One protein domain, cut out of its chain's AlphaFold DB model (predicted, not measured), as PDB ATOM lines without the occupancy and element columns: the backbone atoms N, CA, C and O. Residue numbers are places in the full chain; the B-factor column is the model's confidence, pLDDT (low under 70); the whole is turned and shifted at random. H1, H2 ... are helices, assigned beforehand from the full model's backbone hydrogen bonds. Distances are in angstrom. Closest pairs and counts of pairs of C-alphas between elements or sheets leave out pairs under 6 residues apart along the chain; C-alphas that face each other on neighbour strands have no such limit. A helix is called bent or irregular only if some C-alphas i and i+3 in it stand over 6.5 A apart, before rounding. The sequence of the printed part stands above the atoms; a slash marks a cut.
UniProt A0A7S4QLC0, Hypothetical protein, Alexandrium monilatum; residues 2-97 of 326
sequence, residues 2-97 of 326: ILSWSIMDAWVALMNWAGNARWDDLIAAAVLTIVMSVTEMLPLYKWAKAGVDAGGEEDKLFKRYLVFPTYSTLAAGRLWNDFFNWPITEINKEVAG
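Overview. This is residues 2 to 97 of the 326 residues of the protein "Hypothetical protein" of Alexandrium monilatum (UniProt A0A7S4QLC0). H2 and H5a, first arm of the bent helix H5, run side by side in opposite directions, H1 crosses H5a, the H3-H4 hairpin sits at one end, and residues 87 to 97 stick out at the other. The printed 96 residues have five named helices, H1 to H5, no named strand: all helix. The rod is loose, radius of gyration of the C-alphas 17.0 A, spanning 57 by 25 by 21 A.

Along the chain. Find C-alpha 2 at (-21.347, -37.089, -29.729), where H1, residues 2 to 17, begins. H2, 22 to 41, runs 29.8 A; then come H3, 43 to 54, and H4, 61 to 66. H5, 68 to 94, one helix by its hydrogen bonds, is bent, C-alphas 84 and 87 being 7.2 A apart: H5a, 68 to 84, runs 25.9 A, and H5b, 87 to 94, ends at C-alpha 94 at (-20.690, -54.501, -61.177).

Arrangement. H1 touches H5a with its residues 71 to 78 alone, closest C-alphas Met 8 and Ala 75, 4.3 A, a steep tilt of 48 degrees. H2 touches H5a, closest C-alphas Ala 29 and Ala 76, 4.9 A, a shallow tilt of 26 degrees, opposite ways. Hairpin H3 and H4 touch, closest C-alphas Ala 48 and Lys 63, 4.6 A. O i to N i+4 pairs are within hydrogen-bond range throughout H1, H3 and H4, 15 of 16 in H2, 9 of 13 in H5a, 2 of 4 in H5b.

Size, cuts and confidence. The printed part has no cut and no long link; pLDDT is under 70 at residue 2.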
ATOM      1  N   ILE A   2     -20.425 -35.948 -29.976       68.19
ATOM      2  CA  ILE A   2     -21.347 -37.089 -29.729       68.19
ATOM      3  C   ILE A   2     -22.764 -36.783 -30.226       68.19
ATOM      4  O   ILE A   2     -23.302 -37.509 -31.047       68.19
ATOM      5  N   LEU A   3     -23.319 -35.644 -29.818       71.06
ATOM      6  CA  LEU A   3     -24.646 -35.228 -30.264       71.06
ATOM      7  C   LEU A   3     -24.738 -34.996 -31.785       71.06
ATOM      8  O   LEU A   3     -25.771 -35.265 -32.383       71.06
ATOM      9  N   SER A   4     -23.660 -34.532 -32.423       76.62
ATOM     10  CA  SER A   4     -23.580 -34.368 -33.881       76.62
ATOM     11  C   SER A   4     -23.730 -35.714 -34.600       76.62
ATOM     12  O   SER A   4     -24.422 -35.813 -35.609       76.62
ATOM     13  N   TRP A   5     -23.103 -36.757 -34.048       80.00
ATOM     14  CA  TRP A   5     -23.241 -38.134 -34.513       80.00
ATOM     15  C   TRP A   5     -24.653 -38.669 -34.284       80.00
ATOM     16  O   TRP A   5     -25.228 -39.246 -35.196       80.00
ATOM     17  N   SER A   6     -25.244 -38.405 -33.117       80.50
ATOM     18  CA  SER A   6     -26.623 -38.810 -32.828       80.50
ATOM     19  C   SER A   6     -27.638 -38.162 -33.774       80.50
ATOM     20  O   SER A   6     -28.559 -38.839 -34.215       80.50
ATOM     21  N   ILE A   7     -27.464 -36.881 -34.128       82.81
ATOM     22  CA  ILE A   7     -28.301 -36.221 -35.145       82.81
ATOM     23  C   ILE A   7     -28.133 -36.907 -36.501       82.81
ATOM     24  O   ILE A   7     -29.124 -37.182 -37.169       82.81
ATOM     25  N   MET A   8     -26.893 -37.180 -36.913       85.50
ATOM     26  CA  MET A   8     -26.617 -37.871 -38.173       85.50
ATOM     27  C   MET A   8     -27.313 -39.240 -38.213       85.50
ATOM     28  O   MET A   8     -27.984 -39.546 -39.194       85.50
ATOM     29  N   ASP A   9     -27.222 -40.026 -37.139       84.06
ATOM     30  CA  ASP A   9     -27.876 -41.334 -37.042       84.06
ATOM     31  C   ASP A   9     -29.414 -41.212 -37.044       84.06
ATOM     32  O   ASP A   9     -30.094 -41.999 -37.701       84.06
ATOM     33  N   ALA A  10     -29.971 -40.197 -36.371       85.56
ATOM     34  CA  ALA A  10     -31.406 -39.913 -36.387       85.56
ATOM     35  C   ALA A  10     -31.906 -39.538 -37.792       85.56
ATOM     36  O   ALA A  10     -32.966 -40.002 -38.207       85.56
ATOM     37  N   TRP A  11     -31.130 -38.755 -38.550       84.25
ATOM     38  CA  TRP A  11     -31.437 -38.446 -39.948       84.25
ATOM     39  C   TRP A  11     -31.394 -39.686 -40.829       84.25
ATOM     40  O   TRP A  11     -32.323 -39.907 -41.594       84.25
ATOM     41  N   VAL A  12     -30.371 -40.529 -40.688       84.12
ATOM     42  CA  VAL A  12     -30.294 -41.797 -41.431       84.12
ATOM     43  C   VAL A  12     -31.510 -42.677 -41.125       84.12
ATOM     44  O   VAL A  12     -32.104 -43.247 -42.037       84.12
ATOM     45  N   ALA A  13     -31.927 -42.764 -39.859       86.06
ATOM     46  CA  ALA A  13     -33.131 -43.496 -39.477       86.06
ATOM     47  C   ALA A  13     -34.404 -42.898 -40.105       86.06
ATOM     48  O   ALA A  13     -35.246 -43.647 -40.598       86.06
ATOM     49  N   LEU A  14     -34.521 -41.567 -40.134       85.12
ATOM     50  CA  LEU A  14     -35.647 -40.864 -40.749       85.12
ATOM     51  C   LEU A  14     -35.713 -41.091 -42.267       85.12
ATOM     52  O   LEU A  14     -36.785 -41.390 -42.788       85.12
ATOM     53  N   MET A  15     -34.581 -41.003 -42.968       84.75
ATOM     54  CA  MET A  15     -34.506 -41.230 -44.418       84.75
ATOM     55  C   MET A  15     -34.838 -42.681 -44.784       84.75
ATOM     56  O   MET A  15     -35.599 -42.934 -45.716       84.75
ATOM     57  N   ASN A  16     -34.351 -43.639 -43.988       85.00
ATOM     58  CA  ASN A  16     -34.714 -45.047 -44.142       85.00
ATOM     59  C   ASN A  16     -36.218 -45.281 -43.941       85.00
ATOM     60  O   ASN A  16     -36.812 -46.079 -44.662       85.00
ATOM     61  N   TRP A  17     -36.843 -44.587 -42.984       88.62
ATOM     62  CA  TRP A  17     -38.291 -44.651 -42.771       88.62
ATOM     63  C   TRP A  17     -39.084 -44.029 -43.930       88.62
ATOM     64  O   TRP A  17     -40.125 -44.561 -44.310       88.62
ATOM     65  N   ALA A  18     -38.573 -42.953 -44.533       86.25
ATOM     66  CA  ALA A  18     -39.217 -42.242 -45.638       86.25
ATOM     67  C   ALA A  18     -39.168 -42.979 -46.995       86.25
ATOM     68  O   ALA A  18     -39.728 -42.491 -47.973       86.25
ATOM     69  N   GLY A  19     -38.531 -44.153 -47.079       82.75
ATOM     70  CA  GLY A  19     -38.454 -44.950 -48.312       82.75
ATOM     71  C   GLY A  19     -37.226 -44.668 -49.184       82.75
ATOM     72  O   GLY A  19     -37.044 -45.342 -50.196       82.75
ATOM     73  N   ASN A  20     -36.354 -43.753 -48.749       77.19
ATOM     74  CA  ASN A  20     -34.995 -43.557 -49.250       77.19
ATOM     75  C   ASN A  20     -34.890 -43.395 -50.785       77.19
ATOM     76  O   ASN A  20     -34.115 -44.098 -51.446       77.19
ATOM     77  N   ALA A  21     -35.678 -42.490 -51.386       84.00
ATOM     78  CA  ALA A  21     -35.476 -42.165 -52.794       84.00
ATOM     79  C   ALA A  21     -34.234 -41.274 -52.951       84.00
ATOM     80  O   ALA A  21     -33.964 -40.383 -52.155       84.00
ATOM     81  N   ARG A  22     -33.467 -41.483 -54.024       75.31
ATOM     82  CA  ARG A  22     -32.160 -40.821 -54.227       75.31
ATOM     83  C   ARG A  22     -32.229 -39.291 -54.229       75.31
ATOM     84  O   ARG A  22     -31.291 -38.620 -53.810       75.31
ATOM     85  N   TRP A  23     -33.321 -38.740 -54.751       86.56
ATOM     86  CA  TRP A  23     -33.536 -37.294 -54.780       86.56
ATOM     87  C   TRP A  23     -33.878 -36.736 -53.399       86.56
ATOM     88  O   TRP A  23     -33.614 -35.559 -53.151       86.56
ATOM     89  N   ASP A  24     -34.373 -37.576 -52.488       86.38
ATOM     90  CA  ASP A  24     -34.688 -37.179 -51.123       86.38
ATOM     91  C   ASP A  24     -33.404 -36.833 -50.363       86.38
ATOM     92  O   ASP A  24     -33.397 -35.841 -49.643       86.38
ATOM     93  N   ASP A  25     -32.294 -37.555 -50.581       84.75
ATOM     94  CA  ASP A  25     -30.995 -37.238 -49.963       84.75
ATOM     95  C   ASP A  25     -30.477 -35.859 -50.394       84.75
ATOM     96  O   ASP A  25     -30.025 -35.070 -49.563       84.75
ATOM     97  N   LEU A  26     -30.576 -35.538 -51.691       89.12
ATOM     98  CA  LEU A  26     -30.158 -34.238 -52.222       89.12
ATOM     99  C   LEU A  26     -31.028 -33.107 -51.663       89.12
ATOM    100  O   LEU A  26     -30.508 -32.076 -51.228       89.12
ATOM    101  N   ILE A  27     -32.349 -33.296 -51.673       90.44
ATOM    102  CA  ILE A  27     -33.303 -32.310 -51.160       90.44
ATOM    103  C   ILE A  27     -33.093 -32.126 -49.656       90.44
ATOM    104  O   ILE A  27     -32.978 -30.992 -49.197       90.44
ATOM    105  N   ALA A  28     -32.965 -33.210 -48.890       88.88
ATOM    106  CA  ALA A  28     -32.717 -33.164 -47.454       88.88
ATOM    107  C   ALA A  28     -31.383 -32.475 -47.134       88.88
ATOM    108  O   ALA A  28     -31.339 -31.623 -46.245       88.88
ATOM    109  N   ALA A  29     -30.315 -32.761 -47.889       89.12
ATOM    110  CA  ALA A  29     -29.025 -32.089 -47.736       89.12
ATOM    111  C   ALA A  29     -29.135 -30.577 -47.988       89.12
ATOM    112  O   ALA A  29     -28.615 -29.772 -47.206       89.12
ATOM    113  N   ALA A  30     -29.833 -30.179 -49.057       89.56
ATOM    114  CA  ALA A  30     -30.055 -28.780 -49.403       89.56
ATOM    115  C   ALA A  30     -30.901 -28.062 -48.342       89.56
ATOM    116  O   ALA A  30     -30.498 -27.010 -47.845       89.56
ATOM    117  N   VAL A  31     -32.026 -28.657 -47.932       91.06
ATOM    118  CA  VAL A  31     -32.923 -28.118 -46.900       91.06
ATOM    119  C   VAL A  31     -32.189 -27.967 -45.573       91.06
ATOM    120  O   VAL A  31     -32.237 -26.893 -44.982       91.06
ATOM    121  N   LEU A  32     -31.446 -28.981 -45.122       89.50
ATOM    122  CA  LEU A  32     -30.648 -28.884 -43.899       89.50
ATOM    123  C   LEU A  32     -29.607 -27.769 -43.978       89.50
ATOM    124  O   LEU A  32     -29.445 -27.018 -43.020       89.50
ATOM    125  N   THR A  33     -28.925 -27.629 -45.117       89.25
ATOM    126  CA  THR A  33     -27.942 -26.556 -45.323       89.25
ATOM    127  C   THR A  33     -28.603 -25.180 -45.213       89.25
ATOM    128  O   THR A  33     -28.084 -24.301 -44.522       89.25
ATOM    129  N   ILE A  34     -29.777 -25.000 -45.827       88.75
ATOM    130  CA  ILE A  34     -30.554 -23.755 -45.755       88.75
ATOM    131  C   ILE A  34     -31.022 -23.490 -44.322       88.75
ATOM    132  O   ILE A  34     -30.777 -22.405 -43.801       88.75
ATOM    133  N   VAL A  35     -31.634 -24.474 -43.656       90.56
ATOM    134  CA  VAL A  35     -32.126 -24.343 -42.275       90.56
ATOM    135  C   VAL A  35     -30.991 -23.955 -41.332       90.56
ATOM    136  O   VAL A  35     -31.147 -23.008 -40.566       90.56
ATOM    137  N   MET A  36     -29.829 -24.610 -41.421       90.00
ATOM    138  CA  MET A  36     -28.660 -24.251 -40.609       90.00
ATOM    139  C   MET A  36     -28.209 -22.807 -40.857       90.00
ATOM    140  O   MET A  36     -27.945 -22.067 -39.908       90.00
ATOM    141  N   SER A  37     -28.191 -22.386 -42.121       87.06
ATOM    142  CA  SER A  37     -27.808 -21.023 -42.502       87.06
ATOM    143  C   SER A  37     -28.773 -19.987 -41.929       87.06
ATOM    144  O   SER A  37     -28.345 -19.024 -41.301       87.06
ATOM    145  N   VAL A  38     -30.082 -20.231 -42.045       88.88
ATOM    146  CA  VAL A  38     -31.120 -19.370 -41.462       88.88
ATOM    147  C   VAL A  38     -31.011 -19.337 -39.935       88.88
ATOM    148  O   VAL A  38     -31.101 -18.265 -39.341       88.88
ATOM    149  N   THR A  39     -30.760 -20.476 -39.278       90.12
ATOM    150  CA  THR A  39     -30.611 -20.505 -37.814       90.12
ATOM    151  C   THR A  39     -29.415 -19.693 -37.326       90.12
ATOM    152  O   THR A  39     -29.516 -19.062 -36.277       90.12
ATOM    153  N   GLU A  40     -28.315 -19.633 -38.085       87.44
ATOM    154  CA  GLU A  40     -27.153 -18.815 -37.718       87.44
ATOM    155  C   GLU A  40     -27.419 -17.309 -37.821       87.44
ATOM    156  O   GLU A  40     -26.806 -16.508 -37.110       87.44
ATOM    157  N   MET A  41     -28.368 -16.909 -38.665       86.81
ATOM    158  CA  MET A  41     -28.757 -15.508 -38.782       86.81
ATOM    159  C   MET A  41     -29.569 -15.015 -37.584       86.81
ATOM    160  O   MET A  41     -29.633 -13.804 -37.360       86.81
ATOM    161  N   LEU A  42     -30.166 -15.921 -36.803       90.62
ATOM    162  CA  LEU A  42     -30.992 -15.545 -35.664       90.62
ATOM    163  C   LEU A  42     -30.152 -14.789 -34.613       90.62
ATOM    164  O   LEU A  42     -29.094 -15.277 -34.204       90.62
ATOM    165  N   PRO A  43     -30.625 -13.636 -34.097       90.62
ATOM    166  CA  PRO A  43     -29.895 -12.863 -33.088       90.62
ATOM    167  C   PRO A  43     -29.539 -13.685 -31.847       90.62
ATOM    168  O   PRO A  43     -28.432 -13.582 -31.321       90.62
ATOM    169  N   LEU A  44     -30.459 -14.561 -31.423       93.06
ATOM    170  CA  LEU A  44     -30.265 -15.462 -30.289       93.06
ATOM    171  C   LEU A  44     -29.092 -16.423 -30.517       93.06
ATOM    172  O   LEU A  44     -28.307 -16.669 -29.603       93.06
ATOM    173  N   TYR A  45     -28.953 -16.934 -31.741       92.69
ATOM    174  CA  TYR A  45     -27.835 -17.788 -32.109       92.69
ATOM    175  C   TYR A  45     -26.520 -17.002 -32.089       92.69
ATOM    176  O   TYR A  45     -25.557 -17.452 -31.471       92.69
ATOM    177  N   LYS A  46     -26.475 -15.811 -32.708       91.31
ATOM    178  CA  LYS A  46     -25.270 -14.959 -32.729       91.31
ATOM    179  C   LYS A  46     -24.807 -14.613 -31.308       91.31
ATOM    180  O   LYS A  46     -23.623 -14.740 -31.003       91.31
ATOM    181  N   TRP A  47     -25.742 -14.260 -30.424       93.94
ATOM    182  CA  TRP A  47     -25.481 -14.027 -29.001       93.94
ATOM    183  C   TRP A  47     -24.936 -15.273 -28.291       93.94
ATOM    184  O   TRP A  47     -23.940 -15.201 -27.567       93.94
ATOM    185  N   ALA A  48     -25.562 -16.432 -28.513       94.50
ATOM    186  CA  ALA A  48     -25.130 -17.683 -27.906       94.50
ATOM    187  C   ALA A  48     -23.720 -18.077 -28.373       94.50
ATOM    188  O   ALA A  48     -22.868 -18.393 -27.544       94.50
ATOM    189  N   LYS A  49     -23.459 -17.985 -29.682       93.31
ATOM    190  CA  LYS A  49     -22.163 -18.267 -30.303       93.31
ATOM    191  C   LYS A  49     -21.070 -17.347 -29.778       93.31
ATOM    192  O   LYS A  49     -20.038 -17.851 -29.357       93.31
ATOM    193  N   ALA A  50     -21.322 -16.040 -29.696       92.19
ATOM    194  CA  ALA A  50     -20.368 -15.094 -29.121       92.19
ATOM    195  C   ALA A  50     -19.999 -15.450 -27.669       92.19
ATOM    196  O   ALA A  50     -18.832 -15.380 -27.299       92.19
ATOM    197  N   GLY A  51     -20.972 -15.892 -26.861       92.25
ATOM    198  CA  GLY A  51     -20.711 -16.351 -25.494       92.25
ATOM    199  C   GLY A  51     -19.877 -17.632 -25.416       92.25
ATOM    200  O   GLY A  51     -18.991 -17.730 -24.574       92.25
ATOM    201  N   VAL A  52     -20.132 -18.600 -26.302       91.62
ATOM    202  CA  VAL A  52     -19.341 -19.841 -26.385       91.62
ATOM    203  C   VAL A  52     -17.919 -19.555 -26.881       91.62
ATOM    204  O   VAL A  52     -16.960 -20.075 -26.317       91.62
ATOM    205  N   ASP A  53     -17.774 -18.701 -27.896       89.88
ATOM    206  CA  ASP A  53     -16.480 -18.327 -28.478       89.88
ATOM    207  C   ASP A  53     -15.620 -17.507 -27.501       89.88
ATOM    208  O   ASP A  53     -14.396 -17.663 -27.478       89.88
ATOM    209  N   ALA A  54     -16.242 -16.668 -26.664       89.88
ATOM    210  CA  ALA A  54     -15.558 -15.929 -25.603       89.88
ATOM    211  C   ALA A  54     -14.985 -16.854 -24.511       89.88
ATOM    212  O   ALA A  54     -13.942 -16.549 -23.925       89.88
ATOM    213  N   GLY A  55     -15.623 -18.003 -24.261       89.88
ATOM    214  CA  GLY A  55     -15.240 -18.919 -23.187       89.88
ATOM    215  C   GLY A  55     -15.503 -18.347 -21.784       89.88
ATOM    216  O   GLY A  55     -16.189 -17.342 -21.607       89.88
ATOM    217  N   GLY A  56     -14.943 -18.993 -20.755       90.38
ATOM    218  CA  GLY A  56     -15.031 -18.515 -19.368       90.38
ATOM    219  C   GLY A  56     -16.446 -18.595 -18.782       90.38
ATOM    220  O   GLY A  56     -17.148 -19.582 -18.988       90.38
ATOM    221  N   GLU A  57     -16.859 -17.563 -18.043       90.19
ATOM    222  CA  GLU A  57     -18.187 -17.483 -17.403       90.19
ATOM    223  C   GLU A  57     -19.339 -17.309 -18.407       90.19
ATOM    224  O   GLU A  57     -20.493 -17.652 -18.124       90.19
ATOM    225  N   GLU A  58     -19.030 -16.801 -19.603       88.50
ATOM    226  CA  GLU A  58     -20.009 -16.586 -20.668       88.50
ATOM    227  C   GLU A  58     -20.391 -17.877 -21.397       88.50
ATOM    228  O   GLU A  58     -21.454 -17.927 -22.028       88.50
ATOM    229  N   ASP A  59     -19.584 -18.933 -21.267       92.62
ATOM    230  CA  ASP A  59     -19.790 -20.241 -21.883       92.62
ATOM    231  C   ASP A  59     -20.733 -21.117 -21.043       92.62
ATOM    232  O   ASP A  59     -20.364 -22.098 -20.393       92.62
ATOM    233  N   LYS A  60     -22.005 -20.715 -21.039       92.44
ATOM    234  CA  LYS A  60     -23.074 -21.410 -20.318       92.44
ATOM    235  C   LYS A  60     -23.607 -22.589 -21.129       92.44
ATOM    236  O   LYS A  60     -23.780 -22.502 -22.346       92.44
ATOM    237  N   LEU A  61     -24.001 -23.658 -20.433       90.25
ATOM    238  CA  LEU A  61     -24.572 -24.870 -21.038       90.25
ATOM    239  C   LEU A  61     -25.746 -24.562 -21.987       90.25
ATOM    240  O   LEU A  61     -25.813 -25.103 -23.087       90.25
ATOM    241  N   PHE A  62     -26.631 -23.639 -21.601       92.44
ATOM    242  CA  PHE A  62     -27.756 -23.203 -22.432       92.44
ATOM    243  C   PHE A  62     -27.314 -22.577 -23.764       92.44
ATOM    244  O   PHE A  62     -27.886 -22.890 -24.806       92.44
ATOM    245  N   LYS A  63     -26.254 -21.755 -23.772       92.00
ATOM    246  CA  LYS A  63     -25.719 -21.177 -25.015       92.00
ATOM    247  C   LYS A  63     -25.142 -22.260 -25.926       92.00
ATOM    248  O   LYS A  63     -25.385 -22.229 -27.128       92.00
ATOM    249  N   ARG A  64     -24.477 -23.278 -25.367       89.69
ATOM    250  CA  ARG A  64     -24.017 -24.444 -26.143       89.69
ATOM    251  C   ARG A  64     -25.174 -25.218 -26.786       89.69
ATOM    252  O   ARG A  64     -25.031 -25.673 -27.919       89.69
ATOM    253  N   TYR A  65     -26.320 -25.330 -26.107       88.88
ATOM    254  CA  TYR A  65     -27.538 -25.910 -26.689       88.88
ATOM    255  C   TYR A  65     -28.169 -25.023 -27.771       88.88
ATOM    256  O   TYR A  65     -28.706 -25.547 -28.738       88.88
ATOM    257  N   LEU A  66     -28.081 -23.698 -27.669       90.81
ATOM    258  CA  LEU A  66     -28.574 -22.798 -28.720       90.81
ATOM    259  C   LEU A  66     -27.687 -22.790 -29.970       90.81
ATOM    260  O   LEU A  66     -28.193 -22.644 -31.078       90.81
ATOM    261  N   VAL A  67     -26.376 -22.998 -29.813       90.00
ATOM    262  CA  VAL A  67     -25.435 -23.148 -30.941       90.00
ATOM    263  C   VAL A  67     -25.558 -24.530 -31.604       90.00
ATOM    264  O   VAL A  67     -25.028 -24.774 -32.693       90.00
ATOM    265  N   PHE A  68     -26.318 -25.433 -30.980       83.88
ATOM    266  CA  PHE A  68     -26.429 -26.831 -31.358       83.88
ATOM    267  C   PHE A  68     -26.781 -27.121 -32.826       83.88
ATOM    268  O   PHE A  68     -26.185 -28.050 -33.374       83.88
ATOM    269  N   PRO A  69     -27.675 -26.364 -33.499       82.44
ATOM    270  CA  PRO A  69     -28.040 -26.632 -34.891       82.44
ATOM    271  C   PRO A  69     -26.839 -26.752 -35.837       82.44
ATOM    272  O   PRO A  69     -26.871 -27.568 -36.755       82.44
ATOM    273  N   THR A  70     -25.738 -26.047 -35.564       77.38
ATOM    274  CA  THR A  70     -24.503 -26.129 -36.370       77.38
ATOM    275  C   THR A  70     -23.774 -27.451 -36.298       77.38
ATOM    276  O   THR A  70     -23.002 -27.790 -37.195       77.38
ATOM    277  N   TYR A  71     -24.044 -28.253 -35.277       80.56
ATOM    278  CA  TYR A  71     -23.545 -29.614 -35.212       80.56
ATOM    279  C   TYR A  71     -24.264 -30.556 -36.186       80.56
ATOM    280  O   TYR A  71     -23.763 -31.656 -36.420       80.56
ATOM    281  N   SER A  72     -25.369 -30.124 -36.803       84.31
ATOM    282  CA  SER A  72     -26.054 -30.850 -37.882       84.31
ATOM    283  C   SER A  72     -25.303 -30.781 -39.216       84.31
ATOM    284  O   SER A  72     -25.661 -31.485 -40.155       84.31
ATOM    285  N   THR A  73     -24.218 -30.001 -39.304       86.25
ATOM    286  CA  THR A  73     -23.331 -29.956 -40.483       86.25
ATOM    287  C   THR A  73     -22.776 -31.322 -40.852       86.25
ATOM    288  O   THR A  73     -22.607 -31.616 -42.031       86.25
ATOM    289  N   LEU A  74     -22.556 -32.192 -39.863       85.38
ATOM    290  CA  LEU A  74     -22.161 -33.579 -40.102       85.38
ATOM    291  C   LEU A  74     -23.281 -34.396 -40.761       85.38
ATOM    292  O   LEU A  74     -22.992 -35.208 -41.633       85.38
ATOM    293  N   ALA A  75     -24.545 -34.162 -40.394       88.56
ATOM    294  CA  ALA A  75     -25.690 -34.819 -41.024       88.56
ATOM    295  C   ALA A  75     -25.886 -34.338 -42.470       88.56
ATOM    296  O   ALA A  75     -26.001 -35.156 -43.376       88.56
ATOM    297  N   ALA A  76     -25.817 -33.026 -42.707       90.75
ATOM    298  CA  ALA A  76     -25.852 -32.480 -44.063       90.75
ATOM    299  C   ALA A  76     -24.670 -32.987 -44.909       90.75
ATOM    300  O   ALA A  76     -24.857 -33.426 -46.039       90.75
ATOM    301  N   GLY A  77     -23.456 -32.993 -44.346       91.38
ATOM    302  CA  GLY A  77     -22.265 -33.550 -44.986       91.38
ATOM    303  C   GLY A  77     -22.414 -35.033 -45.328       91.38
ATOM    304  O   GLY A  77     -21.973 -35.455 -46.395       91.38
ATOM    305  N   ARG A  78     -23.077 -35.815 -44.468       90.62
ATOM    306  CA  ARG A  78     -23.399 -37.222 -44.723       90.62
ATOM    307  C   ARG A  78     -24.354 -37.397 -45.904       90.62
ATOM    308  O   ARG A  78     -24.064 -38.214 -46.767       90.62
ATOM    309  N   LEU A  79     -25.429 -36.617 -45.976       91.25
ATOM    310  CA  LEU A  79     -26.384 -36.691 -47.090       91.25
ATOM    311  C   LEU A  79     -25.744 -36.259 -48.416       91.25
ATOM    312  O   LEU A  79     -25.877 -36.947 -49.426       91.25
ATOM    313  N   TRP A  80     -24.952 -35.179 -48.403       92.75
ATOM    314  CA  TRP A  80     -24.136 -34.790 -49.559       92.75
ATOM    315  C   TRP A  80     -23.202 -35.918 -49.994       92.75
ATOM    316  O   TRP A  80     -23.058 -36.191 -51.182       92.75
ATOM    317  N   ASN A  81     -22.568 -36.584 -49.034       92.38
ATOM    318  CA  ASN A  81     -21.679 -37.699 -49.301       92.38
ATOM    319  C   ASN A  81     -22.404 -38.906 -49.913       92.38
ATOM    320  O   ASN A  81     -21.868 -39.524 -50.830       92.38
ATOM    321  N   ASP A  82     -23.593 -39.247 -49.420       90.81
ATOM    322  CA  ASP A  82     -24.388 -40.357 -49.951       90.81
ATOM    323  C   ASP A  82     -24.826 -40.063 -51.398       90.81
ATOM    324  O   ASP A  82     -24.651 -40.913 -52.277       90.81
ATOM    325  N   PHE A  83     -25.216 -38.817 -51.688       90.94
ATOM    326  CA  PHE A  83     -25.474 -38.351 -53.053       90.94
ATOM    327  C   PHE A  83     -24.231 -38.444 -53.960       90.94
ATOM    328  O   PHE A  83     -24.293 -39.034 -55.039       90.94
ATOM    329  N   PHE A  84     -23.080 -37.902 -53.538       90.81
ATOM    330  CA  PHE A  84     -21.866 -37.892 -54.369       90.81
ATOM    331  C   PHE A  84     -21.242 -39.278 -54.569       90.81
ATOM    332  O   PHE A  84     -20.630 -39.519 -55.609       90.81
ATOM    333  N   ASN A  85     -21.380 -40.193 -53.605       90.88
ATOM    334  CA  ASN A  85     -20.840 -41.549 -53.726       90.88
ATOM    335  C   ASN A  85     -21.741 -42.497 -54.515       90.88
ATOM    336  O   ASN A  85     -21.262 -43.559 -54.916       90.88
ATOM    337  N   TRP A  86     -23.005 -42.138 -54.762       91.75
ATOM    338  CA  TRP A  86     -23.960 -43.012 -55.439       91.75
ATOM    339  C   TRP A  86     -23.415 -43.652 -56.736       91.75
ATOM    340  O   TRP A  86     -23.487 -44.881 -56.842       91.75
ATOM    341  N   PRO A  87     -22.799 -42.905 -57.681       91.50
ATOM    342  CA  PRO A  87     -22.279 -43.502 -58.912       91.50
ATOM    343  C   PRO A  87     -21.236 -44.587 -58.641       91.50
ATOM    344  O   PRO A  87     -21.240 -45.638 -59.279       91.50
ATOM    345  N   ILE A  88     -20.363 -44.370 -57.656       92.56
ATOM    346  CA  ILE A  88     -19.338 -45.349 -57.298       92.56
ATOM    347  C   ILE A  88     -19.966 -46.574 -56.653       92.56
ATOM    348  O   ILE A  88     -19.519 -47.692 -56.895       92.56
ATOM    349  N   THR A  89     -20.981 -46.381 -55.811       91.00
ATOM    350  CA  THR A  89     -21.682 -47.490 -55.169       91.00
ATOM    351  C   THR A  89     -22.342 -48.393 -56.204       91.00
ATOM    352  O   THR A  89     -22.291 -49.607 -56.030       91.00
ATOM    353  N   GLU A  90     -22.907 -47.849 -57.287       92.75
ATOM    354  CA  GLU A  90     -23.441 -48.668 -58.386       92.75
ATOM    355  C   GLU A  90     -22.329 -49.377 -59.164       92.75
ATOM    356  O   GLU A  90     -22.383 -50.594 -59.324       92.75
ATOM    357  N   ILE A  91     -21.269 -48.661 -59.550       93.06
ATOM    358  CA  ILE A  91     -20.150 -49.261 -60.293       93.06
ATOM    359  C   ILE A  91     -19.484 -50.383 -59.478       93.06
ATOM    360  O   ILE A  91     -19.187 -51.451 -60.010       93.06
ATOM    361  N   ASN A  92     -19.292 -50.187 -58.170       90.31
ATOM    362  CA  ASN A  92     -18.706 -51.185 -57.273       90.31
ATOM    363  C   ASN A  92     -19.506 -52.497 -57.225       90.31
ATOM    364  O   ASN A  92     -18.910 -53.543 -56.962       90.31
ATOM    365  N   LYS A  93     -20.827 -52.466 -57.464       92.25
ATOM    366  CA  LYS A  93     -21.645 -53.688 -57.541       92.25
ATOM    367  C   LYS A  93     -21.293 -54.505 -58.783       92.25
ATOM    368  O   LYS A  93     -21.215 -55.726 -58.698       92.25
ATOM    369  N   GLU A  94     -21.035 -53.845 -59.908       94.44
ATOM    370  CA  GLU A  94     -20.690 -54.501 -61.177       94.44
ATOM    371  C   GLU A  94     -19.268 -55.078 -61.176       94.44
ATOM    372  O   GLU A  94     -19.001 -56.107 -61.797       94.44
ATOM    373  N   VAL A  95     -18.344 -54.441 -60.450       93.19
ATOM    374  CA  VAL A  95     -16.943 -54.888 -60.337       93.19
ATOM    375  C   VAL A  95     -16.661 -55.691 -59.063       93.19
ATOM    376  O   VAL A  95     -15.505 -55.809 -58.641       93.19
ATOM    377  N   ALA A  96     -17.701 -56.258 -58.444       89.12
ATOM    378  CA  ALA A  96     -17.570 -57.068 -57.240       89.12
ATOM    379  C   ALA A  96     -16.521 -58.186 -57.425       89.12
ATOM    380  O   ALA A  96     -16.457 -58.855 -58.456       89.12
ATOM    381  N   GLY A  97     -15.654 -58.363 -56.424       88.06
ATOM    382  CA  GLY A  97     -14.578 -59.362 -56.452       88.06
ATOM    383  C   GLY A  97     -13.302 -58.945 -57.195       88.06
ATOM    384  O   GLY A  97     -12.356 -59.727 -57.241       88.06
TER     385      GLY A  97